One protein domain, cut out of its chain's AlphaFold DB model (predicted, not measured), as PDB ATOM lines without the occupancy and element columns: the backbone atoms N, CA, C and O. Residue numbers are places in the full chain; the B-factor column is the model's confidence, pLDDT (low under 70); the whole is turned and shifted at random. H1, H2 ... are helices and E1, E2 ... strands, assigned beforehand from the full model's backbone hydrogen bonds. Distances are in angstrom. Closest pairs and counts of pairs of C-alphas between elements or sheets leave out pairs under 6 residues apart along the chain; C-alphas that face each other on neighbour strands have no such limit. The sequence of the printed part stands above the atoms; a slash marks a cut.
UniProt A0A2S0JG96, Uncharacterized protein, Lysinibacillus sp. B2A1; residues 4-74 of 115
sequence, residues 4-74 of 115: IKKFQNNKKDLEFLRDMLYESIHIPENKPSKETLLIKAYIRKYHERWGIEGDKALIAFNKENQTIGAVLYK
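This is residues 4 to 74 of the 115 residues of an uncharacterized protein of Lysinibacillus sp. B2A1 (UniProt A0A2S0JG96). Look first for a small antiparallel sheet of three strands, E1, E2 and E3, with one helix, H1, crossing one face and the other face bare. H1 leads away from the sheet to two short helices, H2 and then H3, which lie off the sheet, and a long link of 11 residues returns from H3 to E2. The printed part has 71 residues, with three named helices and three named strands in the order E1 H1 H2 H3 E2 E3; the class is mixed, helices and strands, and the sheet's order is E1 - E2 - E3. Sheet and H1 make two layers, a helix on one face of a sheet. The whole is compact, with a radius of gyration of the C-alphas of 12.7 A, and the C-alphas span 35 by 29 by 17 A along their three main axes.

Begin with the sheet and find C-alpha 4 at (23.504, -34.662, 61.490), where the short strand E1 begins; it takes in residues 4 to 6. E2 is residues 56 to 61 and runs 16.7 A from first to last C-alpha. E3, the longest strand, is residues 67 to 73, 17.5 A long, and ends at C-alpha 73, (12.387, -39.693, 51.991). Now find C-alpha 11 at (28.218, -37.600, 44.398); from there H1, residues 11 to 24, runs 20.0 A to C-alpha 24 at (18.361, -52.067, 54.007). Farther along the chain are H2, residues 34 to 38, at 5.8 A, and H3, residues 41 to 44, at 5.0 A.

Start at E2, the inner strand of the sheet, with E1 and E3 as its edge strands. E2 and E3 form a hairpin, antiparallel at 165 degrees between their N-to-C directions; there N 60 and O 69 are 2.8 A apart and N 58 and O 71 are 2.9 A apart, both within hydrogen-bond range. E1 and E2 are antiparallel at 146 degrees, with N 5 and O 59 at 2.9 A and N 59 and O 5 at 2.9 A, again within hydrogen-bond range. Next look at H1, which is on the sheet at a height over the sheet of 8.3 A. It lies over E3 and, only just, over E2, on which 3 of its 14 C-alphas fall. It runs across the strands, at 80 degrees to E3 on the local plane. Its closest C-alphas to E3 are those of Leu 17 and Ala 70, 7.0 A apart. With residues 19 to 22 alone H1 touches H2, and the closest C-alphas are those of Tyr 22 and Lys 34, at 6.1 A. H2 and H3 are close but not clearly touching, with the C-alphas of Leu 38 and Arg 44 closest at 5.4 A. H2 and H3 are not on the sheet, and H1 and H3 are apart. In H1 and H2 every O i to N i+4 pair is within hydrogen-bond range; H3, with four residues, is too short for such a pair.

Look for the two C-alphas farthest apart, those of Ala 41 and Lys 63, at 37.1 A. The printed part runs from residue 4 to 74 and has no cut. The links E1 to H1, H2 to H3 and E2 to E3 are tight, H1 to H2 is a short link of 9 residues, and H3 to E2 is long. In the B-factor column the mean pLDDT of the printed part of this model is 91.1, and no printed residue is under 70.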
ATOM      1  N   ILE A   4      24.316 -34.544  62.699       95.81
ATOM      2  CA  ILE A   4      23.504 -34.662  61.490       95.81
ATOM      3  C   ILE A   4      23.800 -33.493  60.556       95.81
ATOM      4  O   ILE A   4      23.848 -32.343  60.992       95.81
ATOM      5  N   LYS A   5      23.955 -33.777  59.263       93.94
ATOM      6  CA  LYS A   5      23.976 -32.762  58.204       93.94
ATOM      7  C   LYS A   5      22.832 -33.003  57.227       93.94
ATOM      8  O   LYS A   5      22.422 -34.139  56.985       93.94
ATOM      9  N   LYS A   6      22.327 -31.909  56.651       91.00
ATOM     10  CA  LYS A   6      21.434 -31.977  55.494       91.00
ATOM     11  C   LYS A   6      22.211 -32.519  54.303       91.00
ATOM     12  O   LYS A   6      23.358 -32.132  54.089       91.00
ATOM     13  N   PHE A   7      21.552 -33.378  53.543       85.06
ATOM     14  CA  PHE A   7      22.021 -33.823  52.243       85.06
ATOM     15  C   PHE A   7      22.355 -32.642  51.320       85.06
ATOM     16  O   PHE A   7      21.588 -31.677  51.255       85.06
ATOM     17  N   GLN A   8      23.478 -32.731  50.604       86.12
ATOM     18  CA  GLN A   8      23.979 -31.647  49.752       86.12
ATOM     19  C   GLN A   8      23.904 -31.934  48.245       86.12
ATOM     20  O   GLN A   8      24.375 -31.120  47.457       86.12
ATOM     21  N   ASN A   9      23.338 -33.064  47.817       83.50
ATOM     22  CA  ASN A   9      23.254 -33.435  46.397       83.50
ATOM     23  C   ASN A   9      24.590 -33.519  45.659       83.50
ATOM     24  O   ASN A   9      24.675 -33.290  44.457       83.50
ATOM     25  N   ASN A  10      25.633 -33.910  46.390       88.62
ATOM     26  CA  ASN A  10      26.924 -34.259  45.818       88.62
ATOM     27  C   ASN A  10      27.026 -35.781  45.585       88.62
ATOM     28  O   ASN A  10      26.284 -36.579  46.161       88.62
ATOM     29  N   LYS A  11      27.993 -36.190  44.757       89.12
ATOM     30  CA  LYS A  11      28.218 -37.600  44.398       89.12
ATOM     31  C   LYS A  11      28.463 -38.505  45.614       89.12
ATOM     32  O   LYS A  11      28.001 -39.639  45.615       89.12
ATOM     33  N   LYS A  12      29.180 -38.027  46.635       91.00
ATOM     34  CA  LYS A  12      29.523 -38.823  47.824       91.00
ATOM     35  C   LYS A  12      28.278 -39.144  48.650       91.00
ATOM     36  O   LYS A  12      28.083 -40.292  49.031       91.00
ATOM     37  N   ASP A  13      27.431 -38.147  48.880       89.94
ATOM     38  CA  ASP A  13      26.171 -38.329  49.592       89.94
ATOM     39  C   ASP A  13      25.224 -39.254  48.809       89.94
ATOM     40  O   ASP A  13      24.589 -40.128  49.395       89.94
ATOM     41  N   LEU A  14      25.150 -39.085  47.483       89.56
ATOM     42  CA  LEU A  14      24.345 -39.935  46.601       89.56
ATOM     43  C   LEU A  14      24.782 -41.403  46.663       89.56
ATOM     44  O   LEU A  14      23.940 -42.285  46.824       89.56
ATOM     45  N   GLU A  15      26.086 -41.666  46.571       92.06
ATOM     46  CA  GLU A  15      26.623 -43.023  46.698       92.06
ATOM     47  C   GLU A  15      26.339 -43.612  48.080       92.06
ATOM     48  O   GLU A  15      25.836 -44.729  48.164       92.06
ATOM     49  N   PHE A  16      26.538 -42.837  49.150       93.69
ATOM     50  CA  PHE A  16      26.248 -43.298  50.506       93.69
ATOM     51  C   PHE A  16      24.775 -43.695  50.687       93.69
ATOM     52  O   PHE A  16      24.465 -44.698  51.321       93.69
ATOM     53  N   LEU A  17      23.839 -42.949  50.100       92.31
ATOM     54  CA  LEU A  17      22.417 -43.286  50.185       92.31
ATOM     55  C   LEU A  17      22.045 -44.515  49.355       92.31
ATOM     56  O   LEU A  17      21.168 -45.278  49.761       92.31
ATOM     57  N   ARG A  18      22.729 -44.748  48.227       93.06
ATOM     58  CA  ARG A  18      22.601 -46.000  47.469       93.06
ATOM     59  C   ARG A  18      23.122 -47.188  48.273       93.06
ATOM     60  O   ARG A  18      22.493 -48.245  48.230       93.06
ATOM     61  N   ASP A  19      24.207 -47.005  49.024       94.94
ATOM     62  CA  ASP A  19      24.720 -48.019  49.948       94.94
ATOM     63  C   ASP A  19      23.696 -48.311  51.049       94.94
ATOM     64  O   ASP A  19      23.327 -49.464  51.245       94.94
ATOM     65  N   MET A  20      23.136 -47.283  51.693       93.69
ATOM     66  CA  MET A  20      22.100 -47.468  52.720       93.69
ATOM     67  C   MET A  20      20.846 -48.169  52.180       93.69
ATOM     68  O   MET A  20      20.318 -49.065  52.838       93.69
ATOM     69  N   LEU A  21      20.384 -47.821  50.973       93.19
ATOM     70  CA  LEU A  21      19.275 -48.526  50.325       93.19
ATOM     71  C   LEU A  21      19.618 -50.004  50.105       93.19
ATOM     72  O   LEU A  21      18.819 -50.873  50.446       93.19
ATOM     73  N   TYR A  22      20.799 -50.297  49.561       95.69
ATOM     74  CA  TYR A  22      21.240 -51.669  49.337       95.69
ATOM     75  C   TYR A  22      21.327 -52.467  50.642       95.69
ATOM     76  O   TYR A  22      20.798 -53.578  50.702       95.69
ATOM     77  N   GLU A  23      21.927 -51.909  51.694       93.94
ATOM     78  CA  GLU A  23      22.052 -52.565  53.000       93.94
ATOM     79  C   GLU A  23      20.695 -52.785  53.680       93.94
ATOM     80  O   GLU A  23      20.493 -53.811  54.326       93.94
ATOM     81  N   SER A  24      19.716 -51.899  53.462       93.00
ATOM     82  CA  SER A  24      18.361 -52.067  54.007       93.00
ATOM     83  C   SER A  24      17.563 -53.222  53.380       93.00
ATOM     84  O   SER A  24      16.577 -53.681  53.958       93.00
ATOM     85  N   ILE A  25      17.968 -53.711  52.201       94.00
ATOM     86  CA  ILE A  25      17.296 -54.815  51.509       94.00
ATOM     87  C   ILE A  25      17.831 -56.149  52.041       94.00
ATOM     88  O   ILE A  25      18.951 -56.566  51.727       94.00
ATOM     89  N   HIS A  26      17.006 -56.846  52.820       94.50
ATOM     90  CA  HIS A  26      17.317 -58.181  53.317       94.50
ATOM     91  C   HIS A  26      17.047 -59.250  52.245       94.50
ATOM     92  O   HIS A  26      15.916 -59.416  51.790       94.50
ATOM     93  N   ILE A  27      18.093 -59.978  51.843       94.69
ATOM     94  CA  ILE A  27      18.015 -61.170  50.986       94.69
ATOM     95  C   ILE A  27      18.901 -62.233  51.656       94.69
ATOM     96  O   ILE A  27      20.115 -62.026  51.690       94.69
ATOM     97  N   PRO A  28      18.325 -63.315  52.218       93.50
ATOM     98  CA  PRO A  28      19.065 -64.285  53.034       93.50
ATOM     99  C   PRO A  28      20.206 -64.992  52.300       93.50
ATOM    100  O   PRO A  28      21.272 -65.205  52.867       93.50
ATOM    101  N   GLU A  29      19.997 -65.330  51.029       96.12
ATOM    102  CA  GLU A  29      20.948 -66.090  50.221       96.12
ATOM    103  C   GLU A  29      21.089 -65.460  48.837       96.12
ATOM    104  O   GLU A  29      20.122 -64.948  48.274       96.12
ATOM    105  N   ASN A  30      22.291 -65.528  48.262       96.56
ATOM    106  CA  ASN A  30      22.561 -65.085  46.890       96.56
ATOM    107  C   ASN A  30      22.127 -63.631  46.601       96.56
ATOM    108  O   ASN A  30      21.651 -63.324  45.505       96.56
ATOM    109  N   LYS A  31      22.290 -62.721  47.578       96.88
ATOM    110  CA  LYS A  31      22.038 -61.283  47.395       96.88
ATOM    111  C   LYS A  31      22.875 -60.773  46.206       96.88
ATOM    112  O   LYS A  31      24.103 -60.840  46.274       96.88
ATOM    113  N   PRO A  32      22.254 -60.288  45.110       97.56
ATOM    114  CA  PRO A  32      23.005 -59.785  43.962       97.56
ATOM    115  C   PRO A  32      23.845 -58.568  44.350       97.56
ATOM    116  O   PRO A  32      23.499 -57.878  45.306       97.56
ATOM    117  N   SER A  33      24.885 -58.249  43.572       97.81
ATOM    118  CA  SER A  33      25.681 -57.038  43.810       97.81
ATOM    119  C   SER A  33      24.815 -55.776  43.814       97.81
ATOM    120  O   SER A  33      23.753 -55.737  43.182       97.81
ATOM    121  N   LYS A  34      25.289 -54.714  44.475       96.94
ATOM    122  CA  LYS A  34      24.619 -53.406  44.509       96.94
ATOM    123  C   LYS A  34      24.262 -52.922  43.103       96.94
ATOM    124  O   LYS A  34      23.130 -52.518  42.849       96.94
ATOM    125  N   GLU A  35      25.197 -53.025  42.170       96.38
ATOM    126  CA  GLU A  35      25.040 -52.595  40.782       96.38
ATOM    127  C   GLU A  35      23.960 -53.413  40.067       96.38
ATOM    128  O   GLU A  35      23.156 -52.847  39.334       96.38
ATOM    129  N   THR A  36      23.884 -54.718  40.334       97.31
ATOM    130  CA  THR A  36      22.898 -55.622  39.722       97.31
ATOM    131  C   THR A  36      21.510 -55.473  40.345       97.31
ATOM    132  O   THR A  36      20.495 -55.504  39.648       97.31
ATOM    133  N   LEU A  37      21.430 -55.332  41.669       96.44
ATOM    134  CA  LEU A  37      20.165 -55.261  42.392       96.44
ATOM    135  C   LEU A  37      19.481 -53.907  42.185       96.44
ATOM    136  O   LEU A  37      18.281 -53.859  41.908       96.44
ATOM    137  N   LEU A  38      20.239 -52.811  42.281       95.88
ATOM    138  CA  LEU A  38      19.678 -51.462  42.240       95.88
ATOM    139  C   LEU A  38      19.195 -51.043  40.840       95.88
ATOM    140  O   LEU A  38      18.406 -50.104  40.744       95.88
ATOM    141  N   ILE A  39      19.606 -51.715  39.758       95.75
ATOM    142  CA  ILE A  39      19.094 -51.424  38.403       95.75
ATOM    143  C   ILE A  39      17.734 -52.069  38.112       95.75
ATOM    144  O   ILE A  39      17.059 -51.661  37.165       95.75
ATOM    145  N   LYS A  40      17.298 -53.057  38.909       93.00
ATOM    146  CA  LYS A  40      16.010 -53.731  38.697       93.00
ATOM    147  C   LYS A  40      14.868 -52.729  38.845       93.00
ATOM    148  O   LYS A  40      14.824 -52.008  39.836       93.00
ATOM    149  N   ALA A  41      13.920 -52.708  37.905       87.12
ATOM    150  CA  ALA A  41      12.881 -51.670  37.818       87.12
ATOM    151  C   ALA A  41      12.126 -51.419  39.141       87.12
ATOM    152  O   ALA A  41      11.873 -50.274  39.512       87.12
ATOM    153  N   TYR A  42      11.829 -52.483  39.891       83.69
ATOM    154  CA  TYR A  42      11.109 -52.401  41.164       83.69
ATOM    155  C   TYR A  42      11.931 -51.806  42.325       83.69
ATOM    156  O   TYR A  42      11.333 -51.341  43.294       83.69
ATOM    157  N   ILE A  43      13.267 -51.775  42.225       90.19
ATOM    158  CA  ILE A  43      14.171 -51.108  43.181       90.19
ATOM    159  C   ILE A  43      14.634 -49.750  42.656       90.19
ATOM    160  O   ILE A  43      14.723 -48.785  43.412       90.19
ATOM    161  N   ARG A  44      14.898 -49.658  41.349       90.19
ATOM    162  CA  ARG A  44      15.443 -48.474  40.684       90.19
ATOM    163  C   ARG A  44      14.651 -47.210  40.999       90.19
ATOM    164  O   ARG A  44      15.250 -46.171  41.261       90.19
ATOM    165  N   LYS A  45      13.321 -47.322  41.092       84.62
ATOM    166  CA  LYS A  45      12.424 -46.215  41.454       84.62
ATOM    167  C   LYS A  45      12.778 -45.507  42.770       84.62
ATOM    168  O   LYS A  45      12.402 -44.348  42.919       84.62
ATOM    169  N   TYR A  46      13.468 -46.167  43.710       85.31
ATOM    170  CA  TYR A  46      13.845 -45.613  45.022       85.31
ATOM    171  C   TYR A  46      15.063 -44.690  45.002       85.31
ATOM    172  O   TYR A  46      15.197 -43.860  45.897       85.31
ATOM    173  N   HIS A  47      15.915 -44.776  43.979       88.19
ATOM    174  CA  HIS A  47      17.109 -43.924  43.864       88.19
ATOM    175  C   HIS A  47      17.195 -43.166  42.533       88.19
ATOM    176  O   HIS A  47      17.897 -42.162  42.436       88.19
ATOM    177  N   GLU A  48      16.454 -43.591  41.509       87.06
ATOM    178  CA  GLU A  48      16.429 -42.907  40.223       87.06
ATOM    179  C   GLU A  48      15.831 -41.501  40.350       87.06
ATOM    180  O   GLU A  48      14.807 -41.288  41.010       87.06
ATOM    181  N   ARG A  49      16.484 -40.528  39.693       83.62
ATOM    182  CA  ARG A  49      16.103 -39.104  39.727       83.62
ATOM    183  C   ARG A  49      15.898 -38.596  41.160       83.62
ATOM    184  O   ARG A  49      14.993 -37.807  41.421       83.62
ATOM    185  N   TRP A  50      16.659 -39.123  42.113       82.44
ATOM    186  CA  TRP A  50      16.638 -38.653  43.488       82.44
ATOM    187  C   TRP A  50      17.408 -37.334  43.627       82.44
ATOM    188  O   TRP A  50      18.335 -37.072  42.861       82.44
ATOM    189  N   GLY A  51      16.959 -36.481  44.550       76.12
ATOM    190  CA  GLY A  51      17.445 -35.103  44.687       76.12
ATOM    191  C   GLY A  51      16.633 -34.067  43.897       76.12
ATOM    192  O   GLY A  51      17.104 -32.946  43.714       76.12
ATOM    193  N   ILE A  52      15.429 -34.424  43.430       81.69
ATOM    194  CA  ILE A  52      14.456 -33.461  42.885       81.69
ATOM    195  C   ILE A  52      13.741 -32.704  44.013       81.69
ATOM    196  O   ILE A  52      13.819 -33.076  45.185       81.69
ATOM    197  N   GLU A  53      13.026 -31.636  43.663       79.50
ATOM    198  CA  GLU A  53      12.221 -30.883  44.623       79.50
ATOM    199  C   GLU A  53      11.220 -31.795  45.357       79.50
ATOM    200  O   GLU A  53      10.516 -32.595  44.744       79.50
ATOM    201  N   GLY A  54      11.196 -31.693  46.689       79.19
ATOM    202  CA  GLY A  54      10.409 -32.560  47.572       79.19
ATOM    203  C   GLY A  54      11.198 -33.720  48.191       79.19
ATOM    204  O   GLY A  54      10.858 -34.144  49.291       79.19
ATOM    205  N   ASP A  55      12.297 -34.163  47.575       86.06
ATOM    206  CA  ASP A  55      13.179 -35.172  48.171       86.06
ATOM    207  C   ASP A  55      14.018 -34.544  49.289       86.06
ATOM    208  O   ASP A  55      14.571 -33.449  49.128       86.06
ATOM    209  N   LYS A  56      14.154 -35.235  50.426       87.69
ATOM    210  CA  LYS A  56      15.078 -34.828  51.495       87.69
ATOM    211  C   LYS A  56      15.825 -36.026  52.054       87.69
ATOM    212  O   LYS A  56      15.312 -37.142  52.117       87.69
ATOM    213  N   ALA A  57      17.028 -35.754  52.543       90.56
ATOM    214  CA  ALA A  57      17.758 -36.681  53.384       90.56
ATOM    215  C   ALA A  57      18.553 -35.949  54.467       90.56
ATOM    216  O   ALA A  57      18.957 -34.788  54.320       90.56
ATOM    217  N   LEU A  58      18.769 -36.667  55.560       93.62
ATOM    218  CA  LEU A  58      19.652 -36.319  56.658       93.62
ATOM    219  C   LEU A  58      20.697 -37.425  56.777       93.62
ATOM    220  O   LEU A  58      20.341 -38.602  56.784       93.62
ATOM    221  N   ILE A  59      21.968 -37.046  56.877       94.75
ATOM    222  CA  ILE A  59      23.087 -37.984  56.993       94.75
ATOM    223  C   ILE A  59      23.760 -37.777  58.348       94.75
ATOM    224  O   ILE A  59      24.055 -36.644  58.744       94.75
ATOM    225  N   ALA A  60      23.985 -38.878  59.059       95.75
ATOM    226  CA  ALA A  60      24.695 -38.916  60.324       95.75
ATOM    227  C   ALA A  60      26.194 -39.109  60.098       95.75
ATOM    228  O   ALA A  60      26.612 -39.966  59.319       95.75
ATOM    229  N   PHE A  61      26.996 -38.338  60.827       95.38
ATOM    230  CA  PHE A  61      28.451 -38.373  60.782       95.38
ATOM    231  C   PHE A  61      29.025 -38.647  62.169       95.38
ATOM    232  O   PHE A  61      28.566 -38.075  63.163       95.38
ATOM    233  N   ASN A  62      30.056 -39.484  62.247       96.19
ATOM    234  CA  ASN A  62      30.831 -39.652  63.475       96.19
ATOM    235  C   ASN A  62      31.850 -38.505  63.666       96.19
ATOM    236  O   ASN A  62      31.929 -37.564  62.870       96.19
ATOM    237  N   LYS A  63      32.648 -38.576  64.741       96.25
ATOM    238  CA  LYS A  63      33.679 -37.569  65.057       96.25
ATOM    239  C   LYS A  63      34.784 -37.462  63.996       96.25
ATOM    240  O   LYS A  63      35.370 -36.397  63.856       96.25
ATOM    241  N   GLU A  64      35.020 -38.525  63.232       95.94
ATOM    242  CA  GLU A  64      35.998 -38.586  62.137       95.94
ATOM    243  C   GLU A  64      35.409 -38.112  60.798       95.94
ATOM    244  O   GLU A  64      36.049 -38.233  59.755       95.94
ATOM    245  N   ASN A  65      34.185 -37.561  60.803       91.88
ATOM    246  CA  ASN A  65      33.476 -37.104  59.605       91.88
ATOM    247  C   ASN A  65      33.183 -38.245  58.603       91.88
ATOM    248  O   ASN A  65      33.023 -38.009  57.402       91.88
ATOM    249  N   GLN A  66      33.074 -39.480  59.101       92.81
ATOM    250  CA  GLN A  66      32.599 -40.636  58.341       92.81
ATOM    251  C   GLN A  66      31.078 -40.730  58.444       92.81
ATOM    252  O   GLN A  66      30.502 -40.498  59.509       92.81
ATOM    253  N   THR A  67      30.434 -41.075  57.335       94.50
ATOM    254  CA  THR A  67      28.986 -41.277  57.240       94.50
ATOM    255  C   THR A  67      28.598 -42.609  57.878       94.50
ATOM    256  O   THR A  67      29.107 -43.650  57.474       94.50
ATOM    257  N   ILE A  68      27.706 -42.581  58.869       94.69
ATOM    258  CA  ILE A  68      27.344 -43.758  59.685       94.69
ATOM    259  C   ILE A  68      25.855 -44.117  59.636       94.69
ATOM    260  O   ILE A  68      25.432 -45.093  60.243       94.69
ATOM    261  N   GLY A  69      25.044 -43.319  58.946       93.00
ATOM    262  CA  GLY A  69      23.633 -43.613  58.740       93.00
ATOM    263  C   GLY A  69      22.927 -42.494  57.994       93.00
ATOM    264  O   GLY A  69      23.452 -41.384  57.876       93.00
ATOM    265  N   ALA A  70      21.729 -42.779  57.497       93.38
ATOM    266  CA  ALA A  70      20.885 -41.779  56.870       93.38
ATOM    267  C   ALA A  70      19.403 -42.052  57.107       93.38
ATOM    268  O   ALA A  70      18.973 -43.197  57.228       93.38
ATOM    269  N   VAL A  71      18.625 -40.976  57.098       90.19
ATOM    270  CA  VAL A  71      17.184 -41.013  56.857       90.19
ATOM    271  C   VAL A  71      16.940 -40.294  55.545       90.19
ATOM    272  O   VAL A  71      17.402 -39.168  55.354       90.19
ATOM    273  N   LEU A  72      16.210 -40.943  54.648       87.69
ATOM    274  CA  LEU A  72      15.845 -40.414  53.345       87.69
ATOM    275  C   LEU A  72      14.340 -40.559  53.147       87.69
ATOM    276  O   LEU A  72      13.757 -41.575  53.516       87.69
ATOM    277  N   TYR A  73      13.720 -39.551  52.548       83.44
ATOM    278  CA  TYR A  73      12.387 -39.693  51.991       83.44
ATOM    279  C   TYR A  73      12.366 -39.131  50.576       83.44
ATOM    280  O   TYR A  73      12.961 -38.091  50.276       83.44
ATOM    281  N   LYS A  74      11.690 -39.872  49.703       82.88
ATOM    282  CA  LYS A  74      11.437 -39.492  48.321       82.88
ATOM    283  C   LYS A  74       9.950 -39.210  48.189       82.88
ATOM    284  O   LYS A  74       9.138 -40.044  48.593       82.88
TER     285      LYS A  74